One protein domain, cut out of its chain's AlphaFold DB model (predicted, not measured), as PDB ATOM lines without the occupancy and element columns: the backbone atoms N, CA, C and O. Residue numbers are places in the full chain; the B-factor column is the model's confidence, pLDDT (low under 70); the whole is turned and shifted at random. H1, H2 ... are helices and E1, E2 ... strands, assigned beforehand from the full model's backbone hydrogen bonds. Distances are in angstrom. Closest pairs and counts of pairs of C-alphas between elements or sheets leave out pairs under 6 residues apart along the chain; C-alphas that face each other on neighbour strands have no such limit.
ATOM      1  N   ALA A 268      41.633   4.732 -61.814       40.84
ATOM      2  CA  ALA A 268      41.793   3.319 -62.167       40.84
ATOM      3  C   ALA A 268      42.637   2.579 -61.117       40.84
ATOM      4  O   ALA A 268      42.215   1.537 -60.621       40.84
ATOM      5  N   ASP A 269      43.738   3.193 -60.675       45.03
ATOM      6  CA  ASP A 269      44.602   2.656 -59.619       45.03
ATOM      7  C   ASP A 269      43.870   2.537 -58.274       45.03
ATOM      8  O   ASP A 269      44.124   1.613 -57.504       45.03
ATOM      9  N   VAL A 270      42.926   3.440 -57.976       40.34
ATOM     10  CA  VAL A 270      42.087   3.359 -56.769       40.34
ATOM     11  C   VAL A 270      41.076   2.215 -56.866       40.34
ATOM     12  O   VAL A 270      40.912   1.482 -55.893       40.34
ATOM     13  N   VAL A 271      40.423   2.015 -58.015       41.69
ATOM     14  CA  VAL A 271      39.495   0.886 -58.222       41.69
ATOM     15  C   VAL A 271      40.242  -0.450 -58.182       41.69
ATOM     16  O   VAL A 271      39.780  -1.393 -57.536       41.69
ATOM     17  N   GLU A 272      41.423  -0.530 -58.791       40.91
ATOM     18  CA  GLU A 272      42.286  -1.710 -58.739       40.91
ATOM     19  C   GLU A 272      42.815  -1.961 -57.318       40.91
ATOM     20  O   GLU A 272      42.749  -3.086 -56.824       40.91
ATOM     21  N   ALA A 273      43.234  -0.923 -56.588       42.97
ATOM     22  CA  ALA A 273      43.652  -1.039 -55.191       42.97
ATOM     23  C   ALA A 273      42.505  -1.462 -54.258       42.97
ATOM     24  O   ALA A 273      42.731  -2.240 -53.330       42.97
ATOM     25  N   LEU A 274      41.274  -0.988 -54.489       38.25
ATOM     26  CA  LEU A 274      40.085  -1.419 -53.745       38.25
ATOM     27  C   LEU A 274      39.733  -2.878 -54.054       38.25
ATOM     28  O   LEU A 274      39.445  -3.647 -53.138       38.25
ATOM     29  N   THR A 275      39.831  -3.285 -55.320       43.66
ATOM     30  CA  THR A 275      39.595  -4.671 -55.748       43.66
ATOM     31  C   THR A 275      40.650  -5.616 -55.167       43.66
ATOM     32  O   THR A 275      40.308  -6.650 -54.597       43.66
ATOM     33  N   ASN A 276      41.925  -5.221 -55.196       48.25
ATOM     34  CA  ASN A 276      43.029  -5.966 -54.590       48.25
ATOM     35  C   ASN A 276      42.898  -6.043 -53.062       48.25
ATOM     36  O   ASN A 276      43.163  -7.091 -52.472       48.25
ATOM     37  N   ARG A 277      42.427  -4.978 -52.400       58.25
ATOM     38  CA  ARG A 277      42.112  -5.004 -50.962       58.25
ATOM     39  C   ARG A 277      40.969  -5.960 -50.638       58.25
ATOM     40  O   ARG A 277      41.100  -6.713 -49.678       58.25
ATOM     41  N   ASN A 278      39.905  -5.984 -51.438       56.53
ATOM     42  CA  ASN A 278      38.794  -6.921 -51.254       56.53
ATOM     43  C   ASN A 278      39.240  -8.374 -51.468       56.53
ATOM     44  O   ASN A 278      38.951  -9.228 -50.634       56.53
ATOM     45  N   ALA A 279      40.041  -8.639 -52.505       58.59
ATOM     46  CA  ALA A 279      40.643  -9.953 -52.726       58.59
ATOM     47  C   ALA A 279      41.532 -10.382 -51.541       58.59
ATOM     48  O   ALA A 279      41.505 -11.537 -51.123       58.59
ATOM     49  N   THR A 280      42.271  -9.442 -50.945       74.88
ATOM     50  CA  THR A 280      43.077  -9.695 -49.740       74.88
ATOM     51  C   THR A 280      42.193  -9.958 -48.516       74.88
ATOM     52  O   THR A 280      42.509 -10.820 -47.700       74.88
ATOM     53  N   ALA A 281      41.065  -9.255 -48.383       75.44
ATOM     54  CA  ALA A 281      40.132  -9.441 -47.279       75.44
ATOM     55  C   ALA A 281      39.487 -10.833 -47.306       75.44
ATOM     56  O   ALA A 281      39.496 -11.540 -46.296       75.44
ATOM     57  N   ASP A 282      39.018 -11.266 -48.477       79.12
ATOM     58  CA  ASP A 282      38.468 -12.607 -48.658       79.12
ATOM     59  C   ASP A 282      39.526 -13.691 -48.440       79.12
ATOM     60  O   ASP A 282      39.225 -14.719 -47.835       79.12
ATOM     61  N   GLN A 283      40.782 -13.456 -48.835       83.88
ATOM     62  CA  GLN A 283      41.894 -14.363 -48.533       83.88
ATOM     63  C   GLN A 283      42.176 -14.466 -47.031       83.88
ATOM     64  O   GLN A 283      42.378 -15.571 -46.533       83.88
ATOM     65  N   VAL A 284      42.170 -13.351 -46.295       83.81
ATOM     66  CA  VAL A 284      42.360 -13.355 -44.833       83.81
ATOM     67  C   VAL A 284      41.216 -14.101 -44.150       83.81
ATOM     68  O   VAL A 284      41.473 -14.941 -43.289       83.81
ATOM     69  N   VAL A 285      39.965 -13.861 -44.555       87.06
ATOM     70  CA  VAL A 285      38.796 -14.572 -44.015       87.06
ATOM     71  C   VAL A 285      38.845 -16.059 -44.374       87.06
ATOM     72  O   VAL A 285      38.629 -16.904 -43.508       87.06
ATOM     73  N   ALA A 286      39.175 -16.409 -45.618       87.50
ATOM     74  CA  ALA A 286      39.307 -17.796 -46.052       87.50
ATOM     75  C   ALA A 286      40.438 -18.517 -45.307       87.50
ATOM     76  O   ALA A 286      40.239 -19.633 -44.832       87.50
ATOM     77  N   ALA A 287      41.592 -17.872 -45.128       85.50
ATOM     78  CA  ALA A 287      42.698 -18.405 -44.339       85.50
ATOM     79  C   ALA A 287      42.302 -18.572 -42.864       85.50
ATOM     80  O   ALA A 287      42.608 -19.595 -42.253       85.50
ATOM     81  N   ALA A 288      41.579 -17.607 -42.293       86.56
ATOM     82  CA  ALA A 288      41.064 -17.681 -40.931       86.56
ATOM     83  C   ALA A 288      40.097 -18.858 -40.740       86.56
ATOM     84  O   ALA A 288      40.214 -19.597 -39.762       86.56
ATOM     85  N   LEU A 289      39.185 -19.067 -41.690       87.00
ATOM     86  CA  LEU A 289      38.236 -20.180 -41.676       87.00
ATOM     87  C   LEU A 289      38.928 -21.527 -41.904       87.00
ATOM     88  O   LEU A 289      38.644 -22.487 -41.187       87.00
ATOM     89  N   ALA A 290      39.913 -21.586 -42.802       85.81
ATOM     90  CA  ALA A 290      40.713 -22.784 -43.029       85.81
ATOM     91  C   ALA A 290      41.443 -23.238 -41.753       85.81
ATOM     92  O   ALA A 290      41.487 -24.431 -41.466       85.81
ATOM     93  N   ARG A 291      41.933 -22.304 -40.919       83.88
ATOM     94  CA  ARG A 291      42.570 -22.629 -39.623       83.88
ATOM     95  C   ARG A 291      41.633 -23.330 -38.637       83.88
ATOM     96  O   ARG A 291      42.116 -24.004 -37.734       83.88
ATOM     97  N   VAL A 292      40.317 -23.177 -38.790       79.88
ATOM     98  CA  VAL A 292      39.305 -23.848 -37.957       79.88
ATOM     99  C   VAL A 292      38.552 -24.949 -38.711       79.88
ATOM    100  O   VAL A 292      37.485 -25.368 -38.261       79.88
ATOM    101  N   ASN A 293      39.107 -25.428 -39.835       84.38
ATOM    102  CA  ASN A 293      38.501 -26.420 -40.728       84.38
ATOM    103  C   ASN A 293      37.070 -26.047 -41.145       84.38
ATOM    104  O   ASN A 293      36.180 -26.895 -41.196       84.38
ATOM    105  N   GLN A 294      36.842 -24.761 -41.414       81.75
ATOM    106  CA  GLN A 294      35.583 -24.261 -41.948       81.75
ATOM    107  C   GLN A 294      35.786 -23.664 -43.335       81.75
ATOM    108  O   GLN A 294      36.828 -23.096 -43.654       81.75
ATOM    109  N   THR A 295      34.746 -23.757 -44.149       83.38
ATOM    110  CA  THR A 295      34.573 -22.948 -45.352       83.38
ATOM    111  C   THR A 295      33.468 -21.932 -45.085       83.38
ATOM    112  O   THR A 295      32.621 -22.130 -44.212       83.38
ATOM    113  N   ARG A 296      33.491 -20.795 -45.785       80.81
ATOM    114  CA  ARG A 296      32.466 -19.765 -45.598       80.81
ATOM    115  C   ARG A 296      31.151 -20.249 -46.210       80.81
ATOM    116  O   ARG A 296      30.963 -20.150 -47.414       80.81
ATOM    117  N   THR A 297      30.264 -20.786 -45.381       77.94
ATOM    118  CA  THR A 297      28.937 -21.283 -45.791       77.94
ATOM    119  C   THR A 297      27.817 -20.263 -45.584       77.94
ATOM    120  O   THR A 297      26.712 -20.466 -46.073       77.94
ATOM    121  N   GLY A 298      28.096 -19.157 -44.887       87.19
ATOM    122  CA  GLY A 298      27.117 -18.123 -44.564       87.19
ATOM    123  C   GLY A 298      27.757 -16.867 -43.973       87.19
ATOM    124  O   GLY A 298      28.945 -16.590 -44.186       87.19
ATOM    125  N   ALA A 299      26.966 -16.097 -43.221       91.94
ATOM    126  CA  ALA A 299      27.459 -14.931 -42.492       91.94
ATOM    127  C   ALA A 299      28.558 -15.327 -41.494       91.94
ATOM    128  O   ALA A 299      28.531 -16.415 -40.913       91.94
ATOM    129  N   LEU A 300      29.534 -14.435 -41.324       93.56
ATOM    130  CA  LEU A 300      30.615 -14.610 -40.365       93.56
ATOM    131  C   LEU A 300      30.186 -14.047 -39.006       93.56
ATOM    132  O   LEU A 300      29.750 -12.899 -38.920       93.56
ATOM    133  N   VAL A 301      30.347 -14.848 -37.959       95.06
ATOM    134  CA  VAL A 301      30.125 -14.469 -36.563       95.06
ATOM    135  C   VAL A 301      31.436 -14.628 -35.808       95.06
ATOM    136  O   VAL A 301      32.116 -15.656 -35.916       95.06
ATOM    137  N   LEU A 302      31.797 -13.601 -35.052       94.69
ATOM    138  CA  LEU A 302      32.974 -13.606 -34.197       94.69
ATOM    139  C   LEU A 302      32.553 -13.951 -32.777       94.69
ATOM    140  O   LEU A 302      31.506 -13.520 -32.307       94.69
ATOM    141  N   VAL A 303      33.365 -14.744 -32.098       92.50
ATOM    142  CA  VAL A 303      33.150 -15.097 -30.698       92.50
ATOM    143  C   VAL A 303      34.414 -14.740 -29.946       92.50
ATOM    144  O   VAL A 303      35.491 -15.267 -30.272       92.50
ATOM    145  N   ASP A 304      34.291 -13.851 -28.963       88.69
ATOM    146  CA  ASP A 304      35.381 -13.658 -28.028       88.69
ATOM    147  C   ASP A 304      35.498 -14.872 -27.104       88.69
ATOM    148  O   ASP A 304      34.524 -15.543 -26.752       88.69
ATOM    149  N   THR A 305      36.739 -15.232 -26.794       73.00
ATOM    150  CA  THR A 305      37.020 -16.448 -26.038       73.00
ATOM    151  C   THR A 305      37.672 -16.206 -24.693       73.00
ATOM    152  O   THR A 305      38.021 -17.182 -24.023       73.00
ATOM    153  N   ASP A 306      37.815 -14.962 -24.253       66.81
ATOM    154  CA  ASP A 306      38.258 -14.692 -22.892       66.81
ATOM    155  C   ASP A 306      37.185 -15.092 -21.868       66.81
ATOM    156  O   ASP A 306      37.537 -15.582 -20.791       66.81
ATOM    157  N   GLY A 307      35.908 -15.177 -22.265       56.72
ATOM    158  CA  GLY A 307      34.865 -15.877 -21.497       56.72
ATOM    159  C   GLY A 307      35.117 -17.364 -21.223       56.72
ATOM    160  O   GLY A 307      34.549 -17.927 -20.290       56.72
ATOM    161  N   TYR A 308      36.053 -18.020 -21.924       54.31
ATOM    162  CA  TYR A 308      36.494 -19.373 -21.547       54.31
ATOM    163  C   TYR A 308      37.303 -19.398 -20.239       54.31
ATOM    164  O   TYR A 308      37.535 -20.485 -19.700       54.31
ATOM    165  N   ARG A 309      37.744 -18.234 -19.738       57.06
ATOM    166  CA  ARG A 309      38.432 -18.070 -18.449       57.06
ATOM    167  C   ARG A 309      37.476 -17.780 -17.288       57.06
ATOM    168  O   ARG A 309      37.879 -17.986 -16.150       57.06
ATOM    169  N   ALA A 310      36.227 -17.393 -17.563       58.44
ATOM    170  CA  ALA A 310      35.227 -16.999 -16.562       58.44
ATOM    171  C   ALA A 310      34.620 -18.166 -15.751       58.44
ATOM    172  O   ALA A 310      33.825 -17.947 -14.845       58.44
ATOM    173  N   GLY A 311      34.978 -19.418 -16.062       64.19
ATOM    174  CA  GLY A 311      34.474 -20.616 -15.379       64.19
ATOM    175  C   GLY A 311      33.707 -21.573 -16.297       64.19
ATOM    176  O   GLY A 311      33.612 -21.383 -17.510       64.19
ATOM    177  N   GLY A 312      33.198 -22.667 -15.720       74.94
ATOM    178  CA  GLY A 312      32.637 -23.794 -16.478       74.94
ATOM    179  C   GLY A 312      31.339 -23.479 -17.230       74.94
ATOM    180  O   GLY A 312      31.184 -23.915 -18.370       74.94
ATOM    181  N   GLN A 313      30.431 -22.705 -16.627       81.50
ATOM    182  CA  GLN A 313      29.107 -22.421 -17.200       81.50
ATOM    183  C   GLN A 313      29.188 -21.503 -18.429       81.50
ATOM    184  O   GLN A 313      28.673 -21.865 -19.485       81.50
ATOM    185  N   VAL A 314      29.922 -20.387 -18.344       83.81
ATOM    186  CA  VAL A 314      30.149 -19.464 -19.475       83.81
ATOM    187  C   VAL A 314      30.840 -20.180 -20.638       83.81
ATOM    188  O   VAL A 314      30.409 -20.099 -21.789       83.81
ATOM    189  N   ARG A 315      31.870 -20.979 -20.337       84.88
ATOM    190  CA  ARG A 315      32.567 -21.807 -21.329       84.88
ATOM    191  C   ARG A 315      31.640 -22.812 -22.018       84.88
ATOM    192  O   ARG A 315      31.758 -23.013 -23.233       84.88
ATOM    193  N   ALA A 316      30.767 -23.475 -21.261       88.06
ATOM    194  CA  ALA A 316      29.803 -24.426 -21.805       88.06
ATOM    195  C   ALA A 316      28.801 -23.717 -22.725       88.06
ATOM    196  O   ALA A 316      28.606 -24.154 -23.859       88.06
ATOM    197  N   ALA A 317      28.262 -22.576 -22.290       90.62
ATOM    198  CA  ALA A 317      27.337 -21.769 -23.072       90.62
ATOM    199  C   ALA A 317      27.972 -21.240 -24.371       90.62
ATOM    200  O   ALA A 317      27.378 -21.394 -25.436       90.62
ATOM    201  N   LEU A 318      29.198 -20.700 -24.336       90.00
ATOM    202  CA  LEU A 318      29.919 -20.268 -25.548       90.00
ATOM    203  C   LEU A 318      30.139 -21.434 -26.515       90.00
ATOM    204  O   LEU A 318      29.965 -21.303 -27.725       90.00
ATOM    205  N   THR A 319      30.513 -22.603 -25.989       91.81
ATOM    206  CA  THR A 319      30.748 -23.799 -26.809       91.81
ATOM    207  C   THR A 319      29.463 -24.284 -27.477       91.81
ATOM    208  O   THR A 319      29.481 -24.576 -28.674       91.81
ATOM    209  N   GLU A 320      28.349 -24.308 -26.744       95.06
ATOM    210  CA  GLU A 320      27.043 -24.667 -27.298       95.06
ATOM    211  C   GLU A 320      26.535 -23.611 -28.293       95.06
ATOM    212  O   GLU A 320      26.010 -23.973 -29.344       95.06
ATOM    213  N   THR A 321      26.769 -22.319 -28.040       95.12
ATOM    214  CA  THR A 321      26.438 -21.221 -28.971       95.12
ATOM    215  C   THR A 321      27.158 -21.412 -30.303       95.12
ATOM    216  O   THR A 321      26.537 -21.403 -31.363       95.12
ATOM    217  N   VAL A 322      28.470 -21.676 -30.266       94.06
ATOM    218  CA  VAL A 322      29.265 -21.961 -31.469       94.06
ATOM    219  C   VAL A 322      28.714 -23.182 -32.213       94.06
ATOM    220  O   VAL A 322      28.596 -23.146 -33.437       94.06
ATOM    221  N   ALA A 323      28.367 -24.260 -31.504       95.00
ATOM    222  CA  ALA A 323      27.808 -25.461 -32.123       95.00
ATOM    223  C   ALA A 323      26.463 -25.179 -32.814       95.00
ATOM    224  O   ALA A 323      26.254 -25.607 -33.949       95.00
ATOM    225  N   ARG A 324      25.581 -24.418 -32.162       96.81
ATOM    226  CA  ARG A 324      24.273 -23.997 -32.686       96.81
ATOM    227  C   ARG A 324      24.385 -23.155 -33.947       96.81
ATOM    228  O   ARG A 324      23.829 -23.525 -34.978       96.81
ATOM    229  N   LEU A 325      25.186 -22.094 -33.897       95.38
ATOM    230  CA  LEU A 325      25.410 -21.206 -35.037       95.38
ATOM    231  C   LEU A 325      25.991 -21.959 -36.243       95.38
ATOM    232  O   LEU A 325      25.562 -21.750 -37.375       95.38
ATOM    233  N   ARG A 326      26.907 -22.904 -36.001       93.75
ATOM    234  CA  ARG A 326      27.457 -23.769 -37.055       93.75
ATOM    235  C   ARG A 326      26.415 -24.713 -37.648       93.75
ATOM    236  O   ARG A 326      26.395 -24.884 -38.862       93.75
ATOM    237  N   ARG A 327      25.528 -25.297 -36.830       94.75
ATOM    238  CA  ARG A 327      24.410 -26.129 -37.320       94.75
ATOM    239  C   ARG A 327      23.444 -25.340 -38.210       94.75
ATOM    240  O   ARG A 327      22.862 -25.927 -39.113       94.75
ATOM    241  N   ARG A 328      23.319 -24.024 -38.000       92.94
ATOM    242  CA  ARG A 328      22.559 -23.114 -38.877       92.94
ATOM    243  C   ARG A 328      23.306 -22.666 -40.136       92.94
ATOM    244  O   ARG A 328      22.748 -21.923 -40.934       92.94
ATOM    245  N   GLY A 329      24.543 -23.115 -40.339       93.69
ATOM    246  CA  GLY A 329      25.332 -22.788 -41.527       93.69
ATOM    247  C   GLY A 329      26.127 -21.484 -41.431       93.69
ATOM    248  O   GLY A 329      26.720 -21.074 -42.431       93.69
ATOM    249  N   TYR A 330      26.202 -20.845 -40.258       94.12
ATOM    250  CA  TYR A 330      27.069 -19.684 -40.063       94.12
ATOM    251  C   TYR A 330      28.541 -20.084 -39.925       94.12
ATOM    252  O   TYR A 330      28.891 -21.111 -39.331       94.12
ATOM    253  N   ALA A 331      29.416 -19.226 -40.441       93.88
ATOM    254  CA  ALA A 331      30.851 -19.328 -40.237       93.88
ATOM    255  C   ALA A 331      31.192 -18.706 -38.876       93.88
ATOM    256  O   ALA A 331      30.843 -17.555 -38.631       93.88
ATOM    257  N   VAL A 332      31.848 -19.449 -37.978       94.06
ATOM    258  CA  VAL A 332      32.077 -18.986 -36.598       94.06
ATOM    259  C   VAL A 332      33.558 -19.030 -36.262       94.06
ATOM    260  O   VAL A 332      34.144 -20.115 -36.144       94.06
ATOM    261  N   LEU A 333      34.143 -17.846 -36.061       93.44
ATOM    262  CA  LEU A 333      35.549 -17.665 -35.714       93.44
ATOM    263  C   LEU A 333      35.713 -17.248 -34.255       93.44
ATOM    264  O   LEU A 333      35.108 -16.295 -33.778       93.44
ATOM    265  N   LYS A 334      36.603 -17.958 -33.565       91.56
ATOM    266  CA  LYS A 334      37.091 -17.592 -32.236       91.56
ATOM    267  C   LYS A 334      38.246 -16.611 -32.402       91.56
ATOM    268  O   LYS A 334      39.224 -16.975 -33.046       91.56
ATOM    269  N   LEU A 335      38.163 -15.410 -31.832       86.81
ATOM    270  CA  LEU A 335      39.146 -14.342 -32.100       86.81
ATOM    271  C   LEU A 335      40.548 -14.592 -31.518       86.81
ATOM    272  O   LEU A 335      41.540 -14.019 -31.975       86.81
ATOM    273  N   LYS A 336      40.676 -15.500 -30.551       85.19
ATOM    274  CA  LYS A 336      41.967 -15.841 -29.949       85.19
ATOM    275  C   LYS A 336      42.946 -16.446 -30.957       85.19
ATOM    276  O   LYS A 336      42.666 -17.450 -31.605       85.19
ATOM    277  N   GLY A 337      44.159 -15.887 -30.989       82.31
ATOM    278  CA  GLY A 337      45.267 -16.377 -31.817       82.31
ATOM    279  C   GLY A 337      45.346 -15.760 -33.218       82.31
ATOM    280  O   GLY A 337      46.200 -16.167 -34.015       82.31
ATOM    281  N   PHE A 338      44.491 -14.781 -33.521       84.81
ATOM    282  CA  PHE A 338      44.628 -13.932 -34.703       84.81
ATOM    283  C   PHE A 338      45.626 -12.798 -34.460       84.81
ATOM    284  O   PHE A 338      45.762 -12.296 -33.343       84.81
ATOM    285  N   ALA A 339      46.374 -12.423 -35.501       80.56
ATOM    286  CA  ALA A 339      47.318 -11.320 -35.396       80.56
ATOM    287  C   ALA A 339      46.557  -9.983 -35.421       80.56
ATOM    288  O   ALA A 339      45.581  -9.866 -36.161       80.56
ATOM    289  N   PRO A 340      47.029  -8.939 -34.712       79.44
ATOM    290  CA  PRO A 340      46.352  -7.639 -34.677       79.44
ATOM    291  C   PRO A 340      46.069  -7.031 -36.058       79.44
ATOM    292  O   PRO A 340      45.058  -6.372 -36.249       79.44
ATOM    293  N   ARG A 341      46.941  -7.288 -37.042       80.94
ATOM    294  CA  ARG A 341      46.776  -6.814 -38.427       80.94
ATOM    295  C   ARG A 341      45.610  -7.468 -39.182       80.94
ATOM    296  O   ARG A 341      45.141  -6.890 -40.153       80.94
ATOM    297  N   ASP A 342      45.175  -8.655 -38.757       83.19
ATOM    298  CA  ASP A 342      44.107  -9.413 -39.417       83.19
ATOM    299  C   ASP A 342      42.727  -9.052 -38.838       83.19
ATOM    300  O   ASP A 342      41.713  -9.196 -39.518       83.19
ATOM    301  N   LEU A 343      42.677  -8.552 -37.594       87.06
ATOM    302  CA  LEU A 343      41.433  -8.261 -36.873       87.06
ATOM    303  C   LEU A 343      40.515  -7.252 -37.590       87.06
ATOM    304  O   LEU A 343      39.337  -7.574 -37.722       87.06
ATOM    305  N   PRO A 344      40.993  -6.108 -38.132       88.50
ATOM    306  CA  PRO A 344      40.135  -5.170 -38.867       88.50
ATOM    307  C   PRO A 344      39.368  -5.832 -40.016       88.50
ATOM    308  O   PRO A 344      38.176  -5.605 -40.204       88.50
ATOM    309  N   THR A 345      40.051  -6.705 -40.756       88.06
ATOM    310  CA  THR A 345      39.475  -7.455 -41.871       88.06
ATOM    311  C   THR A 345      38.416  -8.445 -41.392       88.06
ATOM    312  O   THR A 345      37.362  -8.574 -42.011       88.06
ATOM    313  N   LEU A 346      38.673  -9.131 -40.274       90.38
ATOM    314  CA  LEU A 346      37.715 -10.062 -39.681       90.38
ATOM    315  C   LEU A 346      36.479  -9.336 -39.141       90.38
ATOM    316  O   LEU A 346      35.367  -9.793 -39.394       90.38
ATOM    317  N   TYR A 347      36.656  -8.199 -38.460       92.94
ATOM    318  CA  TYR A 347      35.548  -7.378 -37.968       92.94
ATOM    319  C   TYR A 347      34.684  -6.851 -39.115       92.94
ATOM    320  O   TYR A 347      33.469  -7.001 -39.067       92.94
ATOM    321  N   ALA A 348      35.296  -6.321 -40.180       89.44
ATOM    322  CA  ALA A 348      34.570  -5.821 -41.350       89.44
ATOM    323  C   ALA A 348      33.783  -6.916 -42.091       89.44
ATOM    324  O   ALA A 348      32.717  -6.660 -42.656       89.44
ATOM    325  N   ALA A 349      34.293  -8.150 -42.098       90.25
ATOM    326  CA  ALA A 349      33.618  -9.281 -42.730       90.25
ATOM    327  C   ALA A 349      32.485  -9.871 -41.872       90.25
ATOM    328  O   ALA A 349      31.583 -10.523 -42.416       90.25
ATOM    329  N   ALA A 350      32.539  -9.673 -40.555       94.19
ATOM    330  CA  ALA A 350      31.581 -10.210 -39.603       94.19
ATOM    331  C   ALA A 350      30.261  -9.431 -39.589       94.19
ATOM    332  O   ALA A 350      30.196  -8.258 -39.946       94.19
ATOM    333  N   ALA A 351      29.186 -10.117 -39.207       93.25
ATOM    334  CA  ALA A 351      27.882  -9.506 -38.960       93.25
ATOM    335  C   ALA A 351      27.682  -9.203 -37.469       93.25
ATOM    336  O   ALA A 351      27.163  -8.149 -37.112       93.25
ATOM    337  N   ALA A 352      28.118 -10.125 -36.609       95.75
ATOM    338  CA  ALA A 352      27.953 -10.018 -35.171       95.75
ATOM    339  C   ALA A 352      29.195 -10.502 -34.417       95.75
ATOM    340  O   ALA A 352      29.947 -11.358 -34.905       95.75
ATOM    341  N   VAL A 353      29.376  -9.960 -33.214       95.19
ATOM    342  CA  VAL A 353      30.364 -10.399 -32.232       95.19
ATOM    343  C   VAL A 353      29.637 -10.840 -30.968       95.19
ATOM    344  O   VAL A 353      28.766 -10.135 -30.473       95.19
ATOM    345  N   VAL A 354      29.959 -12.027 -30.468       94.69
ATOM    346  CA  VAL A 354      29.381 -12.573 -29.238       94.69
ATOM    347  C   VAL A 354      30.438 -12.545 -28.153       94.69
ATOM    348  O   VAL A 354      31.509 -13.131 -28.330       94.69
ATOM    349  N   ASP A 355      30.100 -11.920 -27.031       91.06
ATOM    350  CA  ASP A 355      30.949 -11.866 -25.854       91.06
ATOM    351  C   ASP A 355      30.145 -12.182 -24.590       91.06
ATOM    352  O   ASP A 355      29.172 -11.504 -24.261       91.06
ATOM    353  N   PHE A 356      30.511 -13.258 -23.895       88.12
ATOM    354  CA  PHE A 356      29.831 -13.664 -22.660       88.12
ATOM    355  C   PHE A 356      30.591 -13.260 -21.403       88.12
ATOM    356  O   PHE A 356      30.153 -13.592 -20.303       88.12
ATOM    357  N   HIS A 357      31.742 -12.609 -21.533       82.19
ATOM    358  CA  HIS A 357      32.489 -12.193 -20.368       82.19
ATOM    359  C   HIS A 357      33.269 -10.937 -20.671       82.19
ATOM    360  O   HIS A 357      34.346 -11.007 -21.241       82.19
ATOM    361  N   VAL A 358      32.732  -9.828 -20.172       74.94
ATOM    362  CA  VAL A 358      33.295  -8.499 -20.342       74.94
ATOM    363  C   VAL A 358      33.941  -8.068 -19.010       74.94
ATOM    364  O   VAL A 358      33.272  -7.436 -18.189       74.94
ATOM    365  N   PRO A 359      35.206  -8.441 -18.709       62.47
ATOM    366  CA  PRO A 359      35.931  -8.097 -17.479       62.47
ATOM    367  C   PRO A 359      36.328  -6.617 -17.344       62.47
ATOM    368  O   PRO A 359      37.009  -6.267 -16.379       62.47
ATOM    369  N   GLY A 360      35.937  -5.739 -18.272       63.88
ATOM    370  CA  GLY A 360      36.265  -4.310 -18.229       63.88
ATOM    371  C   GLY A 360      35.745  -3.534 -19.442       63.88
ATOM    372  O   GLY A 360      34.896  -4.043 -20.169       63.88
ATOM    373  N   PRO A 361      36.257  -2.317 -19.709       58.12
ATOM    374  CA  PRO A 361      36.036  -1.630 -20.981       58.12
ATOM    375  C   PRO A 361      36.726  -2.429 -22.091       58.12
ATOM    376  O   PRO A 361      37.912  -2.253 -22.384       58.12
ATOM    377  N   GLU A 362      36.011  -3.408 -22.632       65.50
ATOM    378  CA  GLU A 362      36.615  -4.398 -23.498       65.50
ATOM    379  C   GLU A 362      36.810  -3.914 -24.920       65.50
ATOM    380  O   GLU A 362      35.933  -3.372 -25.594       65.50
ATOM    381  N   ARG A 363      38.014  -4.213 -25.392       74.94
ATOM    382  CA  ARG A 363      38.518  -3.769 -26.675       74.94
ATOM    383  C   ARG A 363      37.824  -4.465 -27.843       74.94
ATOM    384  O   ARG A 363      37.622  -3.825 -28.862       74.94
ATOM    385  N   VAL A 364      37.430  -5.733 -27.707       86.69
ATOM    386  CA  VAL A 364      36.881  -6.523 -28.823       86.69
ATOM    387  C   VAL A 364      35.547  -5.963 -29.305       86.69
ATOM    388  O   VAL A 364      35.383  -5.690 -30.491       86.69
ATOM    389  N   VAL A 365      34.607  -5.751 -28.385       89.38
ATOM    390  CA  VAL A 365      33.263  -5.248 -28.697       89.38
ATOM    391  C   VAL A 365      33.325  -3.821 -29.250       89.38
ATOM    392  O   VAL A 365      32.654  -3.510 -30.237       89.38
ATOM    393  N   MET A 366      34.177  -2.969 -28.670       88.81
ATOM    394  CA  MET A 366      34.410  -1.603 -29.153       88.81
ATOM    395  C   MET A 366      35.070  -1.583 -30.539       88.81
ATOM    396  O   MET A 366      34.598  -0.889 -31.433       88.81
ATOM    397  N   GLU A 367      36.128  -2.370 -30.758       88.69
ATOM    398  CA  GLU A 367      36.783  -2.468 -32.066       88.69
ATOM    399  C   GLU A 367      35.819  -2.987 -33.130       88.69
ATOM    400  O   GLU A 367      35.747  -2.415 -34.212       88.69
ATOM    401  N   ALA A 368      35.040  -4.024 -32.817       91.00
ATOM    402  CA  ALA A 368      34.042  -4.584 -33.718       91.00
ATOM    403  C   ALA A 368      33.002  -3.530 -34.150       91.00
ATOM    404  O   ALA A 368      32.629  -3.474 -35.327       91.00
ATOM    405  N   ALA A 369      32.592  -2.643 -33.236       91.25
ATOM    406  CA  ALA A 369      31.642  -1.570 -33.520       91.25
ATOM    407  C   ALA A 369      32.130  -0.611 -34.621       91.25
ATOM    408  O   ALA A 369      31.332  -0.204 -35.467       91.25
ATOM    409  N   LEU A 370      33.436  -0.309 -34.659       88.88
ATOM    410  CA  LEU A 370      34.057   0.551 -35.681       88.88
ATOM    411  C   LEU A 370      33.939  -0.025 -37.101       88.88
ATOM    412  O   LEU A 370      34.062   0.704 -38.083       88.88
ATOM    413  N   PHE A 371      33.681  -1.327 -37.218       90.69
ATOM    414  CA  PHE A 371      33.515  -2.030 -38.488       90.69
ATOM    415  C   PHE A 371      32.066  -2.480 -38.734       90.69
ATOM    416  O   PHE A 371      31.832  -3.372 -39.546       90.69
ATOM    417  N   ASN A 372      31.088  -1.853 -38.067       89.19
ATOM    418  CA  ASN A 372      29.658  -2.180 -38.158       89.19
ATOM    419  C   ASN A 372      29.313  -3.628 -37.769       89.19
ATOM    420  O   ASN A 372      28.328  -4.183 -38.254       89.19
ATOM    421  N   CYS A 373      30.108  -4.235 -36.892       91.94
ATOM    422  CA  CYS A 373      29.793  -5.530 -36.310       91.94
ATOM    423  C   CYS A 373      28.952  -5.322 -35.042       91.94
ATOM    424  O   CYS A 373      29.300  -4.509 -34.179       91.94
ATOM    425  N   TRP A 374      27.822  -6.023 -34.942       94.31
ATOM    426  CA  TRP A 374      26.863  -5.828 -33.853       94.31
ATOM    427  C   TRP A 374      27.137  -6.760 -32.668       94.31
ATOM    428  O   TRP A 374      27.260  -7.972 -32.866       94.31
ATOM    429  N   PRO A 375      27.250  -6.232 -31.438       94.56
ATOM    430  CA  PRO A 375      27.539  -7.060 -30.278       94.56
ATOM    431  C   PRO A 375      26.303  -7.762 -29.708       94.56
ATOM    432  O   PRO A 375      25.215  -7.189 -29.648       94.56
ATOM    433  N   VAL A 376      26.519  -8.982 -29.220       95.50
ATOM    434  CA  VAL A 376      25.640  -9.714 -28.303       95.50
ATOM    435  C   VAL A 376      26.422  -9.936 -27.015       95.50
ATOM    436  O   VAL A 376      27.460 -10.600 -27.043       95.50
ATOM    437  N   LEU A 377      25.935  -9.369 -25.914       92.69
ATOM    438  CA  LEU A 377      26.638  -9.326 -24.628       92.69
ATOM    439  C   LEU A 377      25.866 -10.073 -23.551       92.69
ATOM    440  O   LEU A 377      24.655 -10.224 -23.663       92.69
ATOM    441  N   VAL A 378      26.550 -10.502 -22.495       89.12
ATOM    442  CA  VAL A 378      25.914 -10.974 -21.258       89.12
ATOM    443  C   VAL A 378      25.942  -9.851 -20.215       89.12
ATOM    444  O   VAL A 378      26.925  -9.121 -20.134       89.12
ATOM    445  N   ASP A 379      24.882  -9.708 -19.416       84.44
ATOM    446  CA  ASP A 379      24.756  -8.667 -18.381       84.44
ATOM    447  C   ASP A 379      25.734  -8.854 -17.208       84.44
ATOM    448  O   ASP A 379      25.949  -7.943 -16.410       84.44
ATOM    449  N   GLU A 380      26.348 -10.032 -17.102       75.19
ATOM    450  CA  GLU A 380      27.386 -10.347 -16.125       75.19
ATOM    451  C   GLU A 380      28.665  -9.522 -16.373       75.19
ATOM    452  O   GLU A 380      29.150  -9.382 -17.499       75.19
ATOM    453  N   GLY A 381      29.262  -9.005 -15.295       73.44
ATOM    454  CA  GLY A 381      30.442  -8.142 -15.377       73.44
ATOM    455  C   GLY A 381      30.094  -6.740 -15.882       73.44
ATOM    456  O   GLY A 381      29.131  -6.134 -15.420       73.44
ATOM    457  N   TYR A 382      30.889  -6.205 -16.813       68.81
ATOM    458  CA  TYR A 382      30.672  -4.857 -17.353       68.81
ATOM    459  C   TYR A 382      29.637  -4.809 -18.484       68.81
ATOM    460  O   TYR A 382      29.149  -3.726 -18.812       68.81
ATOM    461  N   GLY A 383      29.250  -5.956 -19.056       76.75
ATOM    462  CA  GLY A 383      28.302  -6.013 -20.172       76.75
ATOM    463  C   GLY A 383      26.905  -5.476 -19.832       76.75
ATOM    464  O   GLY A 383      26.234  -4.927 -20.706       76.75
ATOM    465  N   GLY A 384      26.498  -5.535 -18.557       79.25
ATOM    466  CA  GLY A 384      25.200  -5.031 -18.096       79.25
ATOM    467  C   GLY A 384      25.085  -3.503 -18.037       79.25
ATOM    468  O   GLY A 384      23.979  -2.957 -18.020       79.25
ATOM    469  N   SER A 385      26.198  -2.764 -18.066       82.00
ATOM    470  CA  SER A 385      26.173  -1.300 -17.970       82.00
ATOM    471  C   SER A 385      25.585  -0.675 -19.238       82.00
ATOM    472  O   SER A 385      26.206  -0.670 -20.299       82.00
ATOM    473  N   ALA A 386      24.359  -0.143 -19.160       84.00
ATOM    474  CA  ALA A 386      23.709   0.584 -20.264       84.00
ATOM    475  C   ALA A 386      24.446   1.875 -20.654       84.00
ATOM    476  O   ALA A 386      24.287   2.365 -21.770       84.00
ATOM    477  N   LEU A 387      25.259   2.408 -19.739       83.12
ATOM    478  CA  LEU A 387      26.100   3.576 -19.983       83.12
ATOM    479  C   LEU A 387      27.328   3.218 -20.825       83.12
ATOM    480  O   LEU A 387      27.650   3.953 -21.763       83.12
ATOM    481  N   ASP A 388      27.968   2.087 -20.516       81.19
ATOM    482  CA  ASP A 388      29.189   1.645 -21.197       81.19
ATOM    483  C   ASP A 388      28.880   0.944 -22.520       81.19
ATOM    484  O   ASP A 388      29.625   1.093 -23.482       81.19
ATOM    485  N   PHE A 389      27.746   0.243 -22.607       87.81
ATOM    486  CA  PHE A 389      27.328  -0.489 -23.803       87.81
ATOM    487  C   PHE A 389      25.888  -0.141 -24.207       87.81
ATOM    488  O   PHE A 389      25.023  -1.005 -24.093       87.81
ATOM    489  N   PRO A 390      25.574   1.081 -24.679       91.19
ATOM    490  CA  PRO A 390      24.211   1.493 -25.049       91.19
ATOM    491  C   PRO A 390      23.681   0.774 -26.311       91.19
ATOM    492  O   PRO A 390      23.495   1.379 -27.369       91.19
ATOM    493  N   ILE A 391      23.453  -0.534 -26.189       93.62
ATOM    494  CA  ILE A 391      22.910  -1.459 -27.186       93.62
ATOM    495  C   ILE A 391      21.487  -1.877 -26.780       93.62
ATOM    496  O   ILE A 391      21.146  -1.794 -25.597       93.62
ATOM    497  N   PRO A 392      20.645  -2.338 -27.718       94.31
ATOM    498  CA  PRO A 392      19.271  -2.717 -27.397       94.31
ATOM    499  C   PRO A 392      19.196  -3.914 -26.439       94.31
ATOM    500  O   PRO A 392      19.916  -4.897 -26.604       94.31
ATOM    501  N   GLU A 393      18.252  -3.860 -25.496       91.75
ATOM    502  CA  GLU A 393      18.112  -4.837 -24.402       91.75
ATOM    503  C   GLU A 393      17.969  -6.288 -24.877       91.75
ATOM    504  O   GLU A 393      18.451  -7.208 -24.237       91.75
ATOM    505  N   ARG A 394      17.362  -6.526 -26.043       93.31
ATOM    506  CA  ARG A 394      17.207  -7.894 -26.569       93.31
ATOM    507  C   ARG A 394      18.514  -8.543 -27.041       93.31
ATOM    508  O   ARG A 394      18.551  -9.757 -27.216       93.31
ATOM    509  N   PHE A 395      19.574  -7.756 -27.231       94.62
ATOM    510  CA  PHE A 395      20.924  -8.248 -27.530       94.62
ATOM    511  C   PHE A 395      21.813  -8.297 -26.278       94.62
ATOM    512  O   PHE A 395      22.997  -8.624 -26.371       94.62
ATOM    513  N   ARG A 396      21.226  -7.998 -25.112       92.25
ATOM    514  CA  ARG A 396      21.811  -8.149 -23.784       92.25
ATOM    515  C   ARG A 396      21.203  -9.374 -23.116       92.25
ATOM    516  O   ARG A 396      19.997  -9.488 -22.908       92.25
ATOM    517  N   LEU A 397      22.042 -10.360 -22.855       92.62
ATOM    518  CA  LEU A 397      21.640 -11.642 -22.315       92.62
ATOM    519  C   LEU A 397      21.798 -11.596 -20.798       92.62
ATOM    520  O   LEU A 397      22.903 -11.450 -20.296       92.62
ATOM    521  N   ARG A 398      20.722 -11.834 -20.047       88.12
ATOM    522  CA  ARG A 398      20.772 -11.827 -18.569       88.12
ATOM    523  C   ARG A 398      21.792 -12.787 -17.951       88.12
ATOM    524  O   ARG A 398      22.170 -12.631 -16.799       88.12
ATOM    525  N   ARG A 399      22.142 -13.840 -18.686       89.44
ATOM    526  CA  ARG A 399      23.111 -14.877 -18.322       89.44
ATOM    527  C   ARG A 399      23.684 -15.478 -19.596       89.44
ATOM    528  O   ARG A 399      23.082 -15.347 -20.664       89.44
ATOM    529  N   ALA A 400      24.778 -16.218 -19.472       88.56
ATOM    530  CA  ALA A 400      25.327 -16.996 -20.577       88.56
ATOM    531  C   ALA A 400      24.346 -18.109 -21.024       88.56
ATOM    532  O   ALA A 400      24.345 -19.219 -20.489       88.56
ATOM    533  N   ASP A 401      23.495 -17.812 -22.012       91.81
ATOM    534  CA  ASP A 401      22.479 -18.715 -22.565       91.81
ATOM    535  C   ASP A 401      22.680 -18.892 -24.074       91.81
ATOM    536  O   ASP A 401      22.531 -17.960 -24.867       91.81
ATOM    537  N   ALA A 402      23.005 -20.120 -24.475       94.88
ATOM    538  CA  ALA A 402      23.335 -20.426 -25.859       94.88
ATOM    539  C   ALA A 402      22.148 -20.313 -26.822       94.88
ATOM    540  O   ALA A 402      22.344 -20.011 -27.998       94.88
ATOM    541  N   SER A 403      20.926 -20.566 -26.347       95.81
ATOM    542  CA  SER A 403      19.729 -20.468 -27.182       95.81
ATOM    543  C   SER A 403      19.341 -19.010 -27.397       95.81
ATOM    544  O   SER A 403      18.949 -18.639 -28.502       95.81
ATOM    545  N   ALA A 404      19.465 -18.184 -26.357       95.88
ATOM    546  CA  ALA A 404      19.212 -16.752 -26.461       95.88
ATOM    547  C   ALA A 404      20.264 -16.064 -27.346       95.88
ATOM    548  O   ALA A 404      19.908 -15.281 -28.222       95.88
ATOM    549  N   ALA A 405      21.542 -16.427 -27.195       95.94
ATOM    550  CA  ALA A 405      22.611 -15.927 -28.055       95.94
ATOM    551  C   ALA A 405      22.429 -16.335 -29.522       95.94
ATOM    552  O   ALA A 405      22.613 -15.512 -30.414       95.94
ATOM    553  N   GLU A 406      22.038 -17.588 -29.786       96.88
ATOM    554  CA  GLU A 406      21.699 -18.044 -31.137       96.88
ATOM    555  C   GLU A 406      20.574 -17.192 -31.741       96.88
ATOM    556  O   GLU A 406      20.718 -16.717 -32.865       96.88
ATOM    557  N   ALA A 407      19.482 -16.969 -31.003       97.06
ATOM    558  CA  ALA A 407      18.356 -16.162 -31.471       97.06
ATOM    559  C   ALA A 407      18.761 -14.706 -31.759       97.06
ATOM    560  O   ALA A 407      18.443 -14.188 -32.828       97.06
ATOM    561  N   ALA A 408      19.522 -14.089 -30.852       97.19
ATOM    562  CA  ALA A 408      20.052 -12.737 -31.009       97.19
ATOM    563  C   ALA A 408      20.936 -12.613 -32.260       97.19
ATOM    564  O   ALA A 408      20.733 -11.728 -33.084       97.19
ATOM    565  N   VAL A 409      21.885 -13.535 -32.451       97.00
ATOM    566  CA  VAL A 409      22.765 -13.532 -33.629       97.00
ATOM    567  C   VAL A 409      21.980 -13.733 -34.921       97.00
ATOM    568  O   VAL A 409      22.305 -13.109 -35.924       97.00
ATOM    569  N   VAL A 410      20.953 -14.582 -34.919       96.44
ATOM    570  CA  VAL A 410      20.115 -14.809 -36.106       96.44
ATOM    571  C   VAL A 410      19.368 -13.540 -36.485       96.44
ATOM    572  O   VAL A 410      19.432 -13.141 -37.644       96.44
ATOM    573  N   GLU A 411      18.764 -12.853 -35.514       96.06
ATOM    574  CA  GLU A 411      18.113 -11.562 -35.756       96.06
ATOM    575  C   GLU A 411      19.102 -10.528 -36.318       96.06
ATOM    576  O   GLU A 411      18.789  -9.838 -37.285       96.06
ATOM    577  N   LEU A 412      20.320 -10.454 -35.770       95.44
ATOM    578  CA  LEU A 412      21.369  -9.557 -36.267       95.44
ATOM    579  C   LEU A 412      21.826  -9.920 -37.688       95.44
ATOM    580  O   LEU A 412      22.046  -9.046 -38.520       95.44
ATOM    581  N   VAL A 413      21.980 -11.202 -38.003       94.19
ATOM    582  CA  VAL A 413      22.417 -11.631 -39.338       94.19
ATOM    583  C   VAL A 413      21.326 -11.388 -40.382       94.19
ATOM    584  O   VAL A 413      21.625 -10.880 -41.462       94.19
ATOM    585  N   GLU A 414      20.076 -11.730 -40.072       92.62
ATOM    586  CA  GLU A 414      18.928 -11.560 -40.972       92.62
ATOM    587  C   GLU A 414      18.503 -10.091 -41.095       92.62
ATOM    588  O   GLU A 414      18.061  -9.653 -42.155       92.62
ATOM    589  N   GLY A 415      18.699  -9.306 -40.035       89.12
ATOM    590  CA  GLY A 415      18.458  -7.867 -39.995       89.12
ATOM    591  C   GLY A 415      19.582  -7.022 -40.596       89.12
ATOM    592  O   GLY A 415      19.529  -5.797 -40.506       89.12
ATOM    593  N   ARG A 416      20.619  -7.616 -41.200       85.50
ATOM    594  CA  ARG A 416      21.725  -6.844 -41.782       85.50
ATOM    595  C   ARG A 416      21.224  -5.935 -42.911       85.50
ATOM    596  O   ARG A 416      20.586  -6.397 -43.851       85.50
ATOM    597  N   GLY A 417      21.532  -4.639 -42.827       84.31
ATOM    598  CA  GLY A 417      21.011  -3.616 -43.745       84.31
ATOM    599  C   GLY A 417      19.589  -3.137 -43.421       84.31
ATOM    600  O   GLY A 417      19.021  -2.345 -44.172       84.31
ATOM    601  N   ASN A 418      18.998  -3.592 -42.313       91.19
ATOM    602  CA  ASN A 418      17.742  -3.056 -41.805       91.19
ATOM    603  C   ASN A 418      17.989  -1.704 -41.119       91.19
ATOM    604  O   ASN A 418      18.632  -1.633 -40.070       91.19
ATOM    605  N   ALA A 419      17.415  -0.639 -41.682       91.88
ATOM    606  CA  ALA A 419      17.554   0.723 -41.169       91.88
ATOM    607  C   ALA A 419      17.069   0.884 -39.716       91.88
ATOM    608  O   ALA A 419      17.634   1.679 -38.966       91.88
ATOM    609  N   THR A 420      16.055   0.121 -39.295       93.12
ATOM    610  CA  THR A 420      15.552   0.148 -37.914       93.12
ATOM    611  C   THR A 420      16.602  -0.391 -36.952       93.12
ATOM    612  O   THR A 420      16.936   0.266 -35.968       93.12
ATOM    613  N   LEU A 421      17.185  -1.547 -37.269       91.81
ATOM    614  CA  LEU A 421      18.220  -2.163 -36.442       91.81
ATOM    615  C   LEU A 421      19.488  -1.293 -36.399       91.81
ATOM    616  O   LEU A 421      20.084  -1.091 -35.342       91.81
ATOM    617  N   GLU A 422      19.859  -0.688 -37.527       91.56
ATOM    618  CA  GLU A 422      20.964   0.272 -37.591       91.56
ATOM    619  C   GLU A 422      20.736   1.520 -36.728       91.56
ATOM    620  O   GLU A 422      21.687   2.013 -36.109       91.56
ATOM    621  N   ALA A 423      19.503   2.034 -36.691       94.50
ATOM    622  CA  ALA A 423      19.127   3.173 -35.861       94.50
ATOM    623  C   ALA A 423      19.181   2.825 -34.369       94.50
ATOM    624  O   ALA A 423      19.661   3.624 -33.564       94.50
ATOM    625  N   GLU A 424      18.762   1.615 -34.003       94.69
ATOM    626  CA  GLU A 424      18.822   1.116 -32.630       94.69
ATOM    627  C   GLU A 424      20.260   0.927 -32.119       94.69
ATOM    628  O   GLU A 424      20.531   1.215 -30.955       94.69
ATOM    629  N   PHE A 425      21.204   0.526 -32.981       94.50
ATOM    630  CA  PHE A 425      22.636   0.440 -32.648       94.50
ATOM    631  C   PHE A 425      23.415   1.751 -32.881       94.50
ATOM    632  O   PHE A 425      24.611   1.835 -32.588       94.50
ATOM    633  N   ALA A 426      22.778   2.808 -33.391       93.19
ATOM    634  CA  ALA A 426      23.431   4.103 -33.590       93.19
ATOM    635  C   ALA A 426      23.956   4.760 -32.292       93.19
ATOM    636  O   ALA A 426      24.996   5.418 -32.359       93.19
ATOM    637  N   PRO A 427      23.297   4.647 -31.116       93.94
ATOM    638  CA  PRO A 427      23.855   5.127 -29.850       93.94
ATOM    639  C   PRO A 427      25.172   4.435 -29.486       93.94
ATOM    640  O   PRO A 427      26.115   5.112 -29.089       93.94
ATOM    641  N   TRP A 428      25.260   3.118 -29.689       92.69
ATOM    642  CA  TRP A 428      26.482   2.348 -29.464       92.69
ATOM    643  C   TRP A 428      27.638   2.806 -30.353       92.69
ATOM    644  O   TRP A 428      28.713   3.118 -29.847       92.69
ATOM    645  N   ARG A 429      27.408   2.954 -31.662       91.38
ATOM    646  CA  ARG A 429      28.443   3.459 -32.583       91.38
ATOM    647  C   ARG A 429      28.934   4.849 -32.190       91.38
ATOM    648  O   ARG A 429      30.133   5.049 -32.043       91.38
ATOM    649  N   ARG A 430      28.009   5.773 -31.911       91.88
ATOM    650  CA  ARG A 430      28.351   7.129 -31.450       91.88
ATOM    651  C   ARG A 430      29.108   7.124 -30.125       91.88
ATOM    652  O   ARG A 430      29.980   7.964 -29.934       91.88
ATOM    653  N   HIS A 431      28.785   6.202 -29.214       90.50
ATOM    654  CA  HIS A 431      29.531   6.042 -27.968       90.50
ATOM    655  C   HIS A 431      30.997   5.702 -28.262       90.50
ATOM    656  O   HIS A 431      31.878   6.371 -27.730       90.50
ATOM    657  N   VAL A 432      31.250   4.708 -29.120       90.25
ATOM    658  CA  VAL A 432      32.608   4.261 -29.473       90.25
ATOM    659  C   VAL A 432      33.374   5.331 -30.259       90.25
ATOM    660  O   VAL A 432      34.526   5.613 -29.945       90.25
ATOM    661  N   GLU A 433      32.737   5.972 -31.240       89.75
ATOM    662  CA  GLU A 433      33.344   7.044 -32.046       89.75
ATOM    663  C   GLU A 433      33.711   8.279 -31.213       89.75
ATOM    664  O   GLU A 433      34.678   8.963 -31.535       89.75
ATOM    665  N   ALA A 434      32.980   8.546 -30.127       87.94
ATOM    666  CA  ALA A 434      33.262   9.645 -29.208       87.94
ATOM    667  C   ALA A 434      34.353   9.320 -28.173       87.94
ATOM    668  O   ALA A 434      34.741  10.208 -27.413       87.94
ATOM    669  N   LEU A 435      34.848   8.074 -28.092       83.25
ATOM    670  CA  LEU A 435      35.869   7.698 -27.107       83.25
ATOM    671  C   LEU A 435      37.168   8.509 -27.234       83.25
ATOM    672  O   LEU A 435      37.653   8.938 -26.190       83.25
ATOM    673  N   PRO A 436      37.726   8.774 -28.435       79.62
ATOM    674  CA  PRO A 436      38.915   9.616 -28.567       79.62
ATOM    675  C   PRO A 436      38.690  11.031 -28.028       79.62
ATOM    676  O   PRO A 436      39.473  11.498 -27.214       79.62
ATOM    677  N   GLU A 437      37.579  11.680 -28.389       79.50
ATOM    678  CA  GLU A 437      37.262  13.035 -27.917       79.50
ATOM    679  C   GLU A 437      37.012  13.076 -26.404       79.50
ATOM    680  O   GLU A 437      37.443  14.000 -25.722       79.50
TER     681      GLU A 437
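What this domain is: This is residues 268 to 437 of the 748 residues of the protein "Hypothetical protein" of Pelagomonas calceolata (UniProt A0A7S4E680). A small four-stranded sheet, E2, E1, E3 and E4, makes the middle of a compact body, with H3 and H6 covering one face and the shorter H4 and H5 the other. The long helix H1 sets out from this body as an arm whose residues 268 to 276 stick out free, and H8 packs on H5 near the last residue. The printed part has 170 residues with eight named helices and four named strands, in the order H1, E1, H2, H3, E2, H4, E3, H5, E4, H6, H7, H8. The sheet runs E2, E1, E3, E4, all parallel, and the class is mixed, helices and strands. The whole is compact, with a radius of gyration of the C-alphas of 15.7 A, and spans 50 by 40 by 28 A.

How they stand to each other: H1, residues 268 to 290, only grazes the sheet, with residues 285 to 289. With residues 281 to 285 alone it touches H4, residues 343 to 349, about perpendicular at 81 degrees; their closest C-alphas, of Ala 281 and Thr 345, are 5.8 A apart. E1, residues 300 to 303, is an inner strand; N 301 is 2.8 A from O 331 of E2, residues 331 to 334, and N 302 is 2.9 A from O 352 of E3, residues 350 to 355. E1, H2, H3 and E2 form a strand-helix-strand unit, two parallel neighbour strands with helices between, its crossover right-handed; here H2 is residues 306 to 309 and H3 residues 312 to 327. H2 is not on the sheet but touches H3, the C-alphas of Tyr 308 and Arg 315 being closest at 4.6 A. H3 has a height over the sheet of 9.5 A and runs along the strands, at 5 degrees to E1 on the local plane. E2, H4 and E3 form a split unit, E1 lying between the two strands, also right-handed. H4 lies on the opposite face from H3 and stands up from the sheet, its line rising 44 degrees. H5, residues 363 to 369, is on the same face as H4 and touches it, with C-alphas 347 and 368 closest at 5.3 A. E3, H5 and E4, residues 374 to 378, form another right-handed strand-helix-strand unit; N 376 and O 353 are 2.8 A apart. H6, residues 402 to 414, is on the same face as H3 and touches it at a steep tilt of 41 degrees, the C-alphas of Thr 321 and Ala 402 being closest at 4.5 A. H7, residues 419 to 424, touches no helix and is not on the sheet. H8, residues 426 to 433, touches H5 at a steep tilt of 52 degrees, with C-alphas 369 and 429 closest at 6.0 A. Every O i to N i+4 pair is within hydrogen-bond range in H1 and H3 to H8; H2 is too short for one.

Where its parts are: H1 begins at C-alpha 268, (41.793, 3.319, -62.167), and is 32.4 A long. H3 is 22.5 A, H6 18.1 A, E3 13.9 A and E4 13.6 A. E3 begins at C-alpha 350, (31.581, -10.210, -39.603). H8 is 10.5 A and ends at C-alpha 433, (33.344, 7.044, -32.046).

The domain as a whole: The two C-alphas farthest apart, of Ala 268 and Gly 312, are 53.9 A apart. Without residues 268 to 276 the body spans 38 by 37 by 28 A. The printed part has no cut. The link from E4 to H6 is long, with 23 residues; its residues 396 to 397 pair with residues 377 to 378 of E4. Mean pLDDT of the printed part is 84.1, and it is under 70 at residues 268 to 279, 306 to 311, 359 to 362 and 382.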